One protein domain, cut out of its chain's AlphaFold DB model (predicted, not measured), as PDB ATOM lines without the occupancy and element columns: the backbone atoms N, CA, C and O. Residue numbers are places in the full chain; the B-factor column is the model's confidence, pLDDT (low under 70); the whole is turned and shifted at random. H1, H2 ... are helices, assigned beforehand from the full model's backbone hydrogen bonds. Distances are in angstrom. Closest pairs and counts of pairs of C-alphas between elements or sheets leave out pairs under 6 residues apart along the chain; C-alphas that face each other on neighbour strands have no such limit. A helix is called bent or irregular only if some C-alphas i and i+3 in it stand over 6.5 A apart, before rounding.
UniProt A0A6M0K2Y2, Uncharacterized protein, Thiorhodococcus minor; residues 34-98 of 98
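This is residues 34 to 98 of the 98 residues of an uncharacterized protein of Thiorhodococcus minor (UniProt A0A6M0K2Y2). Bent helix H1 and helix H2 make an open loop, H2 folding back to meet H1a. Residues 90 to 98, mostly H3, stick out beyond it. The 65 printed residues, all helix in class, are loose: radius of gyration of the C-alphas 14.3 A, spans 39 by 33 by 21 A.

Find C-alpha 38 at (28.966, -12.101, 9.687); here H1, residues 38 to 57, begins. Assigned by hydrogen bonds as one helix, it is bent, C-alphas 47 and 50 being 7.3 A apart; arms H1a, 38 to 47, and H1b, 50 to 57, stand at 54 degrees. H2, residues 66 to 83, runs 26.0 A. H3, residues 88 to 95, ends at (54.848, -22.756, 1.118).

H1a touches H2's residues 79 to 83 alone, opposite ways at a steep tilt of 66 degrees; the closest C-alphas, Lys 42 and Leu 83, are 5.9 A apart. H1b and H2 are apart. H2 and H3 are close but not clearly touching, about perpendicular at 86 degrees; the closest C-alphas, Gln 81 and Leu 88, are 6.5 A apart. Every O i to N i+4 pair is within hydrogen-bond range in H1a, H1b and H2, and 2 of 4 in H3.

The farthest C-alphas, Asp 34 and His 98, are 41.6 A apart. The printed part has no cut and no long link; pLDDT is under 70 at residues 85 to 98.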
ATOM      1  N   ASP A  34      25.524  -6.489  15.266       79.31
ATOM      2  CA  ASP A  34      24.666  -7.647  15.042       79.31
ATOM      3  C   ASP A  34      25.541  -8.901  14.909       79.31
ATOM      4  O   ASP A  34      26.092  -9.202  13.854       79.31
ATOM      5  N   CYS A  35      25.672  -9.651  16.003       74.44
ATOM      6  CA  CYS A  35      26.442 -10.894  16.033       74.44
ATOM      7  C   CYS A  35      25.816 -12.041  15.212       74.44
ATOM      8  O   CYS A  35      26.360 -13.146  15.209       74.44
ATOM      9  N   THR A  36      24.664 -11.830  14.571       80.19
ATOM     10  CA  THR A  36      24.064 -12.791  13.635       80.19
ATOM     11  C   THR A  36      24.440 -12.506  12.181       80.19
ATOM     12  O   THR A  36      24.320 -13.397  11.338       80.19
ATOM     13  N   GLU A  37      24.973 -11.315  11.892       84.56
ATOM     14  CA  GLU A  37      25.424 -10.898  10.568       84.56
ATOM     15  C   GLU A  37      26.957 -10.908  10.495       84.56
ATOM     16  O   GLU A  37      27.648 -10.063  11.059       84.56
ATOM     17  N   VAL A  38      27.510 -11.885   9.774       82.81
ATOM     18  CA  VAL A  38      28.966 -12.101   9.687       82.81
ATOM     19  C   VAL A  38      29.714 -10.874   9.158       82.81
ATOM     20  O   VAL A  38      30.800 -10.575   9.648       82.81
ATOM     21  N   GLU A  39      29.142 -10.144   8.201       84.06
ATOM     22  CA  GLU A  39      29.771  -8.940   7.643       84.06
ATOM     23  C   GLU A  39      29.829  -7.798   8.666       84.06
ATOM     24  O   GLU A  39      30.875  -7.175   8.817       84.06
ATOM     25  N   ALA A  40      28.784  -7.606   9.480       82.44
ATOM     26  CA  ALA A  40      28.808  -6.632  10.572       82.44
ATOM     27  C   ALA A  40      29.881  -6.970  11.624       82.44
ATOM     28  O   ALA A  40      30.546  -6.082  12.163       82.44
ATOM     29  N   ILE A  41      30.091  -8.264  11.899       84.00
ATOM     30  CA  ILE A  41      31.175  -8.726  12.778       84.00
ATOM     31  C   ILE A  41      32.537  -8.438  12.142       84.00
ATOM     32  O   ILE A  41      33.425  -7.935  12.829       84.00
ATOM     33  N   LYS A  42      32.719  -8.736  10.849       85.06
ATOM     34  CA  LYS A  42      33.970  -8.453  10.126       85.06
ATOM     35  C   LYS A  42      34.296  -6.967  10.146       85.06
ATOM     36  O   LYS A  42      35.424  -6.624  10.477       85.06
ATOM     37  N   ASP A  43      33.323  -6.104   9.877       85.38
ATOM     38  CA  ASP A  43      33.505  -4.652   9.905       85.38
ATOM     39  C   ASP A  43      33.921  -4.169  11.299       85.38
ATOM     40  O   ASP A  43      34.897  -3.429  11.446       85.38
ATOM     41  N   GLY A  44      33.237  -4.654  12.341       83.62
ATOM     42  CA  GLY A  44      33.580  -4.346  13.727       83.62
ATOM     43  C   GLY A  44      34.989  -4.808  14.100       83.62
ATOM     44  O   GLY A  44      35.751  -4.049  14.694       83.62
ATOM     45  N   VAL A  45      35.366  -6.031  13.717       86.19
ATOM     46  CA  VAL A  45      36.703  -6.586  13.962       86.19
ATOM     47  C   VAL A  45      37.767  -5.818  13.175       86.19
ATOM     48  O   VAL A  45      38.791  -5.459  13.749       86.19
ATOM     49  N   ALA A  46      37.537  -5.515  11.897       85.94
ATOM     50  CA  ALA A  46      38.476  -4.783  11.049       85.94
ATOM     51  C   ALA A  46      38.767  -3.377  11.587       85.94
ATOM     52  O   ALA A  46      39.906  -2.918  11.504       85.94
ATOM     53  N   ALA A  47      37.761  -2.719  12.169       86.31
ATOM     54  CA  ALA A  47      37.900  -1.382  12.731       86.31
ATOM     55  C   ALA A  47      38.791  -1.333  13.985       86.31
ATOM     56  O   ALA A  47      39.462  -0.329  14.198       86.31
ATOM     57  N   VAL A  48      38.804  -2.387  14.812       85.94
ATOM     58  CA  VAL A  48      39.464  -2.361  16.138       85.94
ATOM     59  C   VAL A  48      40.692  -3.263  16.249       85.94
ATOM     60  O   VAL A  48      41.553  -3.030  17.095       85.94
ATOM     61  N   LEU A  49      40.792  -4.306  15.422       87.38
ATOM     62  CA  LEU A  49      41.871  -5.288  15.502       87.38
ATOM     63  C   LEU A  49      43.273  -4.670  15.326       87.38
ATOM     64  O   LEU A  49      44.148  -5.045  16.106       87.38
ATOM     65  N   PRO A  50      43.519  -3.724  14.391       87.69
ATOM     66  CA  PRO A  50      44.831  -3.083  14.265       87.69
ATOM     67  C   PRO A  50      45.287  -2.392  15.558       87.69
ATOM     68  O   PRO A  50      46.407  -2.627  16.008       87.69
ATOM     69  N   ASP A  51      44.399  -1.632  16.206       88.00
ATOM     70  CA  ASP A  51      44.702  -0.906  17.447       88.00
ATOM     71  C   ASP A  51      45.005  -1.859  18.613       88.00
ATOM     72  O   ASP A  51      45.853  -1.579  19.468       88.00
ATOM     73  N   VAL A  52      44.313  -3.003  18.656       87.75
ATOM     74  CA  VAL A  52      44.547  -4.058  19.653       87.75
ATOM     75  C   VAL A  52      45.910  -4.714  19.439       87.75
ATOM     76  O   VAL A  52      46.643  -4.910  20.411       87.75
ATOM     77  N   LEU A  53      46.271  -5.026  18.191       87.25
ATOM     78  CA  LEU A  53      47.581  -5.591  17.858       87.25
ATOM     79  C   LEU A  53      48.707  -4.604  18.192       87.25
ATOM     80  O   LEU A  53      49.658  -4.975  18.876       87.25
ATOM     81  N   GLU A  54      48.552  -3.328  17.834       90.50
ATOM     82  CA  GLU A  54      49.524  -2.288  18.186       90.50
ATOM     83  C   GLU A  54      49.667  -2.133  19.711       90.50
ATOM     84  O   GLU A  54      50.772  -1.975  20.236       90.50
ATOM     85  N   ALA A  55      48.565  -2.213  20.463       88.50
ATOM     86  CA  ALA A  55      48.600  -2.164  21.924       88.50
ATOM     87  C   ALA A  55      49.367  -3.341  22.549       88.50
ATOM     88  O   ALA A  55      50.034  -3.158  23.573       88.50
ATOM     89  N   LEU A  56      49.278  -4.529  21.949       86.88
ATOM     90  CA  LEU A  56      50.020  -5.716  22.377       86.88
ATOM     91  C   LEU A  56      51.509  -5.588  22.052       86.88
ATOM     92  O   LEU A  56      52.338  -5.790  22.942       86.88
ATOM     93  N   ASP A  57      51.847  -5.176  20.830       88.25
ATOM     94  CA  ASP A  57      53.234  -4.988  20.387       88.25
ATOM     95  C   ASP A  57      53.951  -3.919  21.222       88.25
ATOM     96  O   ASP A  57      55.094  -4.101  21.653       88.25
ATOM     97  N   ALA A  58      53.242  -2.836  21.557       92.50
ATOM     98  CA  ALA A  58      53.718  -1.783  22.450       92.50
ATOM     99  C   ALA A  58      53.745  -2.189  23.940       92.50
ATOM    100  O   ALA A  58      54.105  -1.372  24.789       92.50
ATOM    101  N   ARG A  59      53.352  -3.426  24.285       87.38
ATOM    102  CA  ARG A  59      53.240  -3.946  25.661       87.38
ATOM    103  C   ARG A  59      52.329  -3.116  26.576       87.38
ATOM    104  O   ARG A  59      52.529  -3.095  27.789       87.38
ATOM    105  N   ARG A  60      51.317  -2.440  26.020       89.12
ATOM    106  CA  ARG A  60      50.274  -1.748  26.803       89.12
ATOM    107  C   ARG A  60      49.269  -2.729  27.400       89.12
ATOM    108  O   ARG A  60      48.715  -2.464  28.461       89.12
ATOM    109  N   ILE A  61      49.048  -3.856  26.726       83.06
ATOM    110  CA  ILE A  61      48.248  -4.974  27.226       83.06
ATOM    111  C   ILE A  61      49.215  -6.113  27.553       83.06
ATOM    112  O   ILE A  61      49.905  -6.622  26.671       83.06
ATOM    113  N   THR A  62      49.287  -6.503  28.824       82.12
ATOM    114  CA  THR A  62      50.191  -7.562  29.294       82.12
ATOM    115  C   THR A  62      49.429  -8.622  30.064       82.12
ATOM    116  O   THR A  62      48.689  -8.302  30.991       82.12
ATOM    117  N   PHE A  63      49.691  -9.883  29.734       82.62
ATOM    118  CA  PHE A  63      49.165 -11.043  30.449       82.62
ATOM    119  C   PHE A  63      50.310 -11.727  31.179       82.62
ATOM    120  O   PHE A  63      51.402 -11.900  30.625       82.62
ATOM    121  N   THR A  64      50.080 -12.097  32.430       85.06
ATOM    122  CA  THR A  64      51.088 -12.752  33.268       85.06
ATOM    123  C   THR A  64      50.984 -14.268  33.198       85.06
ATOM    124  O   THR A  64      52.016 -14.936  33.229       85.06
ATOM    125  N   ASP A  65      49.772 -14.793  33.035       94.19
ATOM    126  CA  ASP A  65      49.490 -16.224  33.010       94.19
ATOM    127  C   ASP A  65      49.588 -16.825  31.593       94.19
ATOM    128  O   ASP A  65      49.437 -16.123  30.587       94.19
ATOM    129  N   ALA A  66      49.915 -18.116  31.506       86.38
ATOM    130  CA  ALA A  66      50.049 -18.822  30.235       86.38
ATOM    131  C   ALA A  66      48.689 -19.136  29.592       86.38
ATOM    132  O   ALA A  66      48.566 -19.028  28.368       86.38
ATOM    133  N   ASP A  67      47.675 -19.454  30.396       89.50
ATOM    134  CA  ASP A  67      46.335 -19.796  29.923       89.50
ATOM    135  C   ASP A  67      45.634 -18.550  29.370       89.50
ATOM    136  O   ASP A  67      45.070 -18.584  28.274       89.50
ATOM    137  N   ASP A  68      45.782 -17.405  30.045       86.25
ATOM    138  CA  ASP A  68      45.275 -16.111  29.568       86.25
ATOM    139  C   ASP A  68      45.891 -15.719  28.216       86.25
ATOM    140  O   ASP A  68      45.200 -15.246  27.305       86.25
ATOM    141  N   LYS A  69      47.204 -15.949  28.055       84.94
ATOM    142  CA  LYS A  69      47.891 -15.723  26.778       84.94
ATOM    143  C   LYS A  69      47.334 -16.637  25.700       84.94
ATOM    144  O   LYS A  69      47.039 -16.148  24.611       84.94
ATOM    145  N   ALA A  70      47.196 -17.931  25.978       86.44
ATOM    146  CA  ALA A  70      46.692 -18.897  25.010       86.44
ATOM    147  C   ALA A  70      45.272 -18.536  24.544       86.44
ATOM    148  O   ALA A  70      45.009 -18.510  23.340       86.44
ATOM    149  N   MET A  71      44.397 -18.168  25.482       89.00
ATOM    150  CA  MET A  71      43.029 -17.726  25.211       89.00
ATOM    151  C   MET A  71      43.006 -16.507  24.277       89.00
ATOM    152  O   MET A  71      42.331 -16.530  23.246       89.00
ATOM    153  N   LEU A  72      43.772 -15.456  24.593       87.56
ATOM    154  CA  LEU A  72      43.807 -14.257  23.755       87.56
ATOM    155  C   LEU A  72      44.352 -14.550  22.355       87.56
ATOM    156  O   LEU A  72      43.760 -14.112  21.371       87.56
ATOM    157  N   HIS A  73      45.468 -15.275  22.248       85.19
ATOM    158  CA  HIS A  73      46.061 -15.582  20.945       85.19
ATOM    159  C   HIS A  73      45.104 -16.418  20.085       85.19
ATOM    160  O   HIS A  73      45.013 -16.183  18.882       85.19
ATOM    161  N   GLY A  74      44.336 -17.328  20.695       85.88
ATOM    162  CA  GLY A  74      43.263 -18.055  20.015       85.88
ATOM    163  C   GLY A  74      42.164 -17.132  19.476       85.88
ATOM    164  O   GLY A  74      41.768 -17.262  18.318       85.88
ATOM    165  N   LEU A  75      41.714 -16.159  20.275       88.06
ATOM    166  CA  LEU A  75      40.709 -15.173  19.853       88.06
ATOM    167  C   LEU A  75      41.223 -14.254  18.734       88.06
ATOM    168  O   LEU A  75      40.489 -13.979  17.785       88.06
ATOM    169  N   LEU A  76      42.482 -13.816  18.808       86.75
ATOM    170  CA  LEU A  76      43.111 -13.005  17.762       86.75
ATOM    171  C   LEU A  76      43.250 -13.789  16.459       86.75
ATOM    172  O   LEU A  76      42.912 -13.273  15.398       86.75
ATOM    173  N   LEU A  77      43.700 -15.043  16.530       85.88
ATOM    174  CA  LEU A  77      43.802 -15.902  15.354       85.88
ATOM    175  C   LEU A  77      42.436 -16.091  14.687       85.88
ATOM    176  O   LEU A  77      42.334 -15.982  13.468       85.88
ATOM    177  N   PHE A  78      41.386 -16.320  15.482       86.31
ATOM    178  CA  PHE A  78      40.020 -16.407  14.978       86.31
ATOM    179  C   PHE A  78      39.576 -15.105  14.293       86.31
ATOM    180  O   PHE A  78      39.062 -15.150  13.178       86.31
ATOM    181  N   ALA A  79      39.823 -13.950  14.916       85.50
ATOM    182  CA  ALA A  79      39.497 -12.643  14.349       85.50
ATOM    183  C   ALA A  79      40.214 -12.399  13.008       85.50
ATOM    184  O   ALA A  79      39.585 -12.019  12.024       85.50
ATOM    185  N   VAL A  80      41.517 -12.690  12.935       84.06
ATOM    186  CA  VAL A  80      42.299 -12.579  11.695       84.06
ATOM    187  C   VAL A  80      41.779 -13.560  10.639       84.06
ATOM    188  O   VAL A  80      41.613 -13.185   9.483       84.06
ATOM    189  N   GLN A  81      41.462 -14.802  11.014       84.12
ATOM    190  CA  GLN A  81      40.896 -15.795  10.099       84.12
ATOM    191  C   GLN A  81      39.541 -15.367   9.533       84.12
ATOM    192  O   GLN A  81      39.290 -15.594   8.349       84.12
ATOM    193  N   LEU A  82      38.700 -14.741  10.357       82.25
ATOM    194  CA  LEU A  82      37.403 -14.210   9.949       82.25
ATOM    195  C   LEU A  82      37.556 -13.092   8.909       82.25
ATOM    196  O   LEU A  82      36.836 -13.080   7.915       82.25
ATOM    197  N   LEU A  83      38.530 -12.193   9.093       81.00
ATOM    198  CA  LEU A  83      38.840 -11.141   8.116       81.00
ATOM    199  C   LEU A  83      39.485 -11.686   6.836       81.00
ATOM    200  O   LEU A  83      39.275 -11.160   5.748       81.00
ATOM    201  N   MET A  84      40.297 -12.734   6.964       79.56
ATOM    202  CA  MET A  84      41.107 -13.278   5.875       79.56
ATOM    203  C   MET A  84      40.448 -14.445   5.133       79.56
ATOM    204  O   MET A  84      41.173 -15.168   4.448       79.56
ATOM    205  N   GLU A  85      39.138 -14.675   5.295       67.62
ATOM    206  CA  GLU A  85      38.378 -15.829   4.782       67.62
ATOM    207  C   GLU A  85      39.069 -16.588   3.625       67.62
ATOM    208  O   GLU A  85      39.148 -16.142   2.479       67.62
ATOM    209  N   GLY A  86      39.624 -17.763   3.943       52.41
ATOM    210  CA  GLY A  86      40.259 -18.659   2.971       52.41
ATOM    211  C   GLY A  86      41.734 -18.393   2.628       52.41
ATOM    212  O   GLY A  86      42.290 -19.152   1.832       52.41
ATOM    213  N   GLN A  87      42.404 -17.391   3.209       55.34
ATOM    214  CA  GLN A  87      43.824 -17.111   2.930       55.34
ATOM    215  C   GLN A  87      44.812 -17.735   3.922       55.34
ATOM    216  O   GLN A  87      45.868 -18.202   3.493       55.34
ATOM    217  N   LEU A  88      44.474 -17.837   5.212       52.75
ATOM    218  CA  LEU A  88      45.392 -18.414   6.209       52.75
ATOM    219  C   LEU A  88      45.623 -19.920   6.000       52.75
ATOM    220  O   LEU A  88      46.754 -20.382   6.098       52.75
ATOM    221  N   GLY A  89      44.597 -20.671   5.581       46.72
ATOM    222  CA  GLY A  89      44.739 -22.091   5.216       46.72
ATOM    223  C   GLY A  89      45.415 -22.340   3.858       46.72
ATOM    224  O   GLY A  89      45.893 -23.440   3.594       46.72
ATOM    225  N   ARG A  90      45.488 -21.328   2.976       47.66
ATOM    226  CA  ARG A  90      46.187 -21.431   1.678       47.66
ATOM    227  C   ARG A  90      47.668 -21.078   1.771       47.66
ATOM    228  O   ARG A  90      48.423 -21.459   0.876       47.66
ATOM    229  N   TYR A  91      48.092 -20.360   2.810       44.88
ATOM    230  CA  TYR A  91      49.489 -19.961   2.956       44.88
ATOM    231  C   TYR A  91      50.401 -21.176   3.204       44.88
ATOM    232  O   TYR A  91      51.421 -21.322   2.532       44.88
ATOM    233  N   GLU A  92      49.974 -22.132   4.038       45.50
ATOM    234  CA  GLU A  92      50.698 -23.401   4.231       45.50
ATOM    235  C   GLU A  92      50.720 -24.287   2.972       45.50
ATOM    236  O   GLU A  92      51.700 -24.988   2.718       45.50
ATOM    237  N   ALA A  93      49.673 -24.231   2.143       48.69
ATOM    238  CA  ALA A  93      49.627 -24.959   0.874       48.69
ATOM    239  C   ALA A  93      50.551 -24.346  -0.197       48.69
ATOM    240  O   ALA A  93      51.082 -25.072  -1.034       48.69
ATOM    241  N   ARG A  94      50.781 -23.025  -0.163       45.75
ATOM    242  CA  ARG A  94      51.707 -22.328  -1.075       45.75
ATOM    243  C   ARG A  94      53.174 -22.482  -0.676       45.75
ATOM    244  O   ARG A  94      54.007 -22.618  -1.562       45.75
ATOM    245  N   LEU A  95      53.483 -22.526   0.619       51.06
ATOM    246  CA  LEU A  95      54.848 -22.756   1.118       51.06
ATOM    247  C   LEU A  95      55.378 -24.171   0.841       51.06
ATOM    248  O   LEU A  95      56.584 -24.363   0.819       51.06
ATOM    249  N   LYS A  96      54.501 -25.156   0.611       48.81
ATOM    250  CA  LYS A  96      54.886 -26.515   0.181       48.81
ATOM    251  C   LYS A  96      54.979 -26.683  -1.344       48.81
ATOM    252  O   LYS A  96      55.305 -27.771  -1.808       48.81
ATOM    253  N   ALA A  97      54.636 -25.649  -2.113       50.28
ATOM    254  CA  ALA A  97      54.608 -25.675  -3.577       50.28
ATOM    255  C   ALA A  97      55.777 -24.904  -4.226       50.28
ATOM    256  O   ALA A  97      55.814 -24.773  -5.453       50.28
ATOM    257  N   HIS A  98      56.711 -24.390  -3.421       44.00
ATOM    258  CA  HIS A  98      57.999 -23.804  -3.809       44.00
ATOM    259  C   HIS A  98      59.113 -24.476  -3.004       44.00
ATOM    260  O   HIS A  98      60.266 -24.433  -3.484       44.00
TER     261      HIS A  98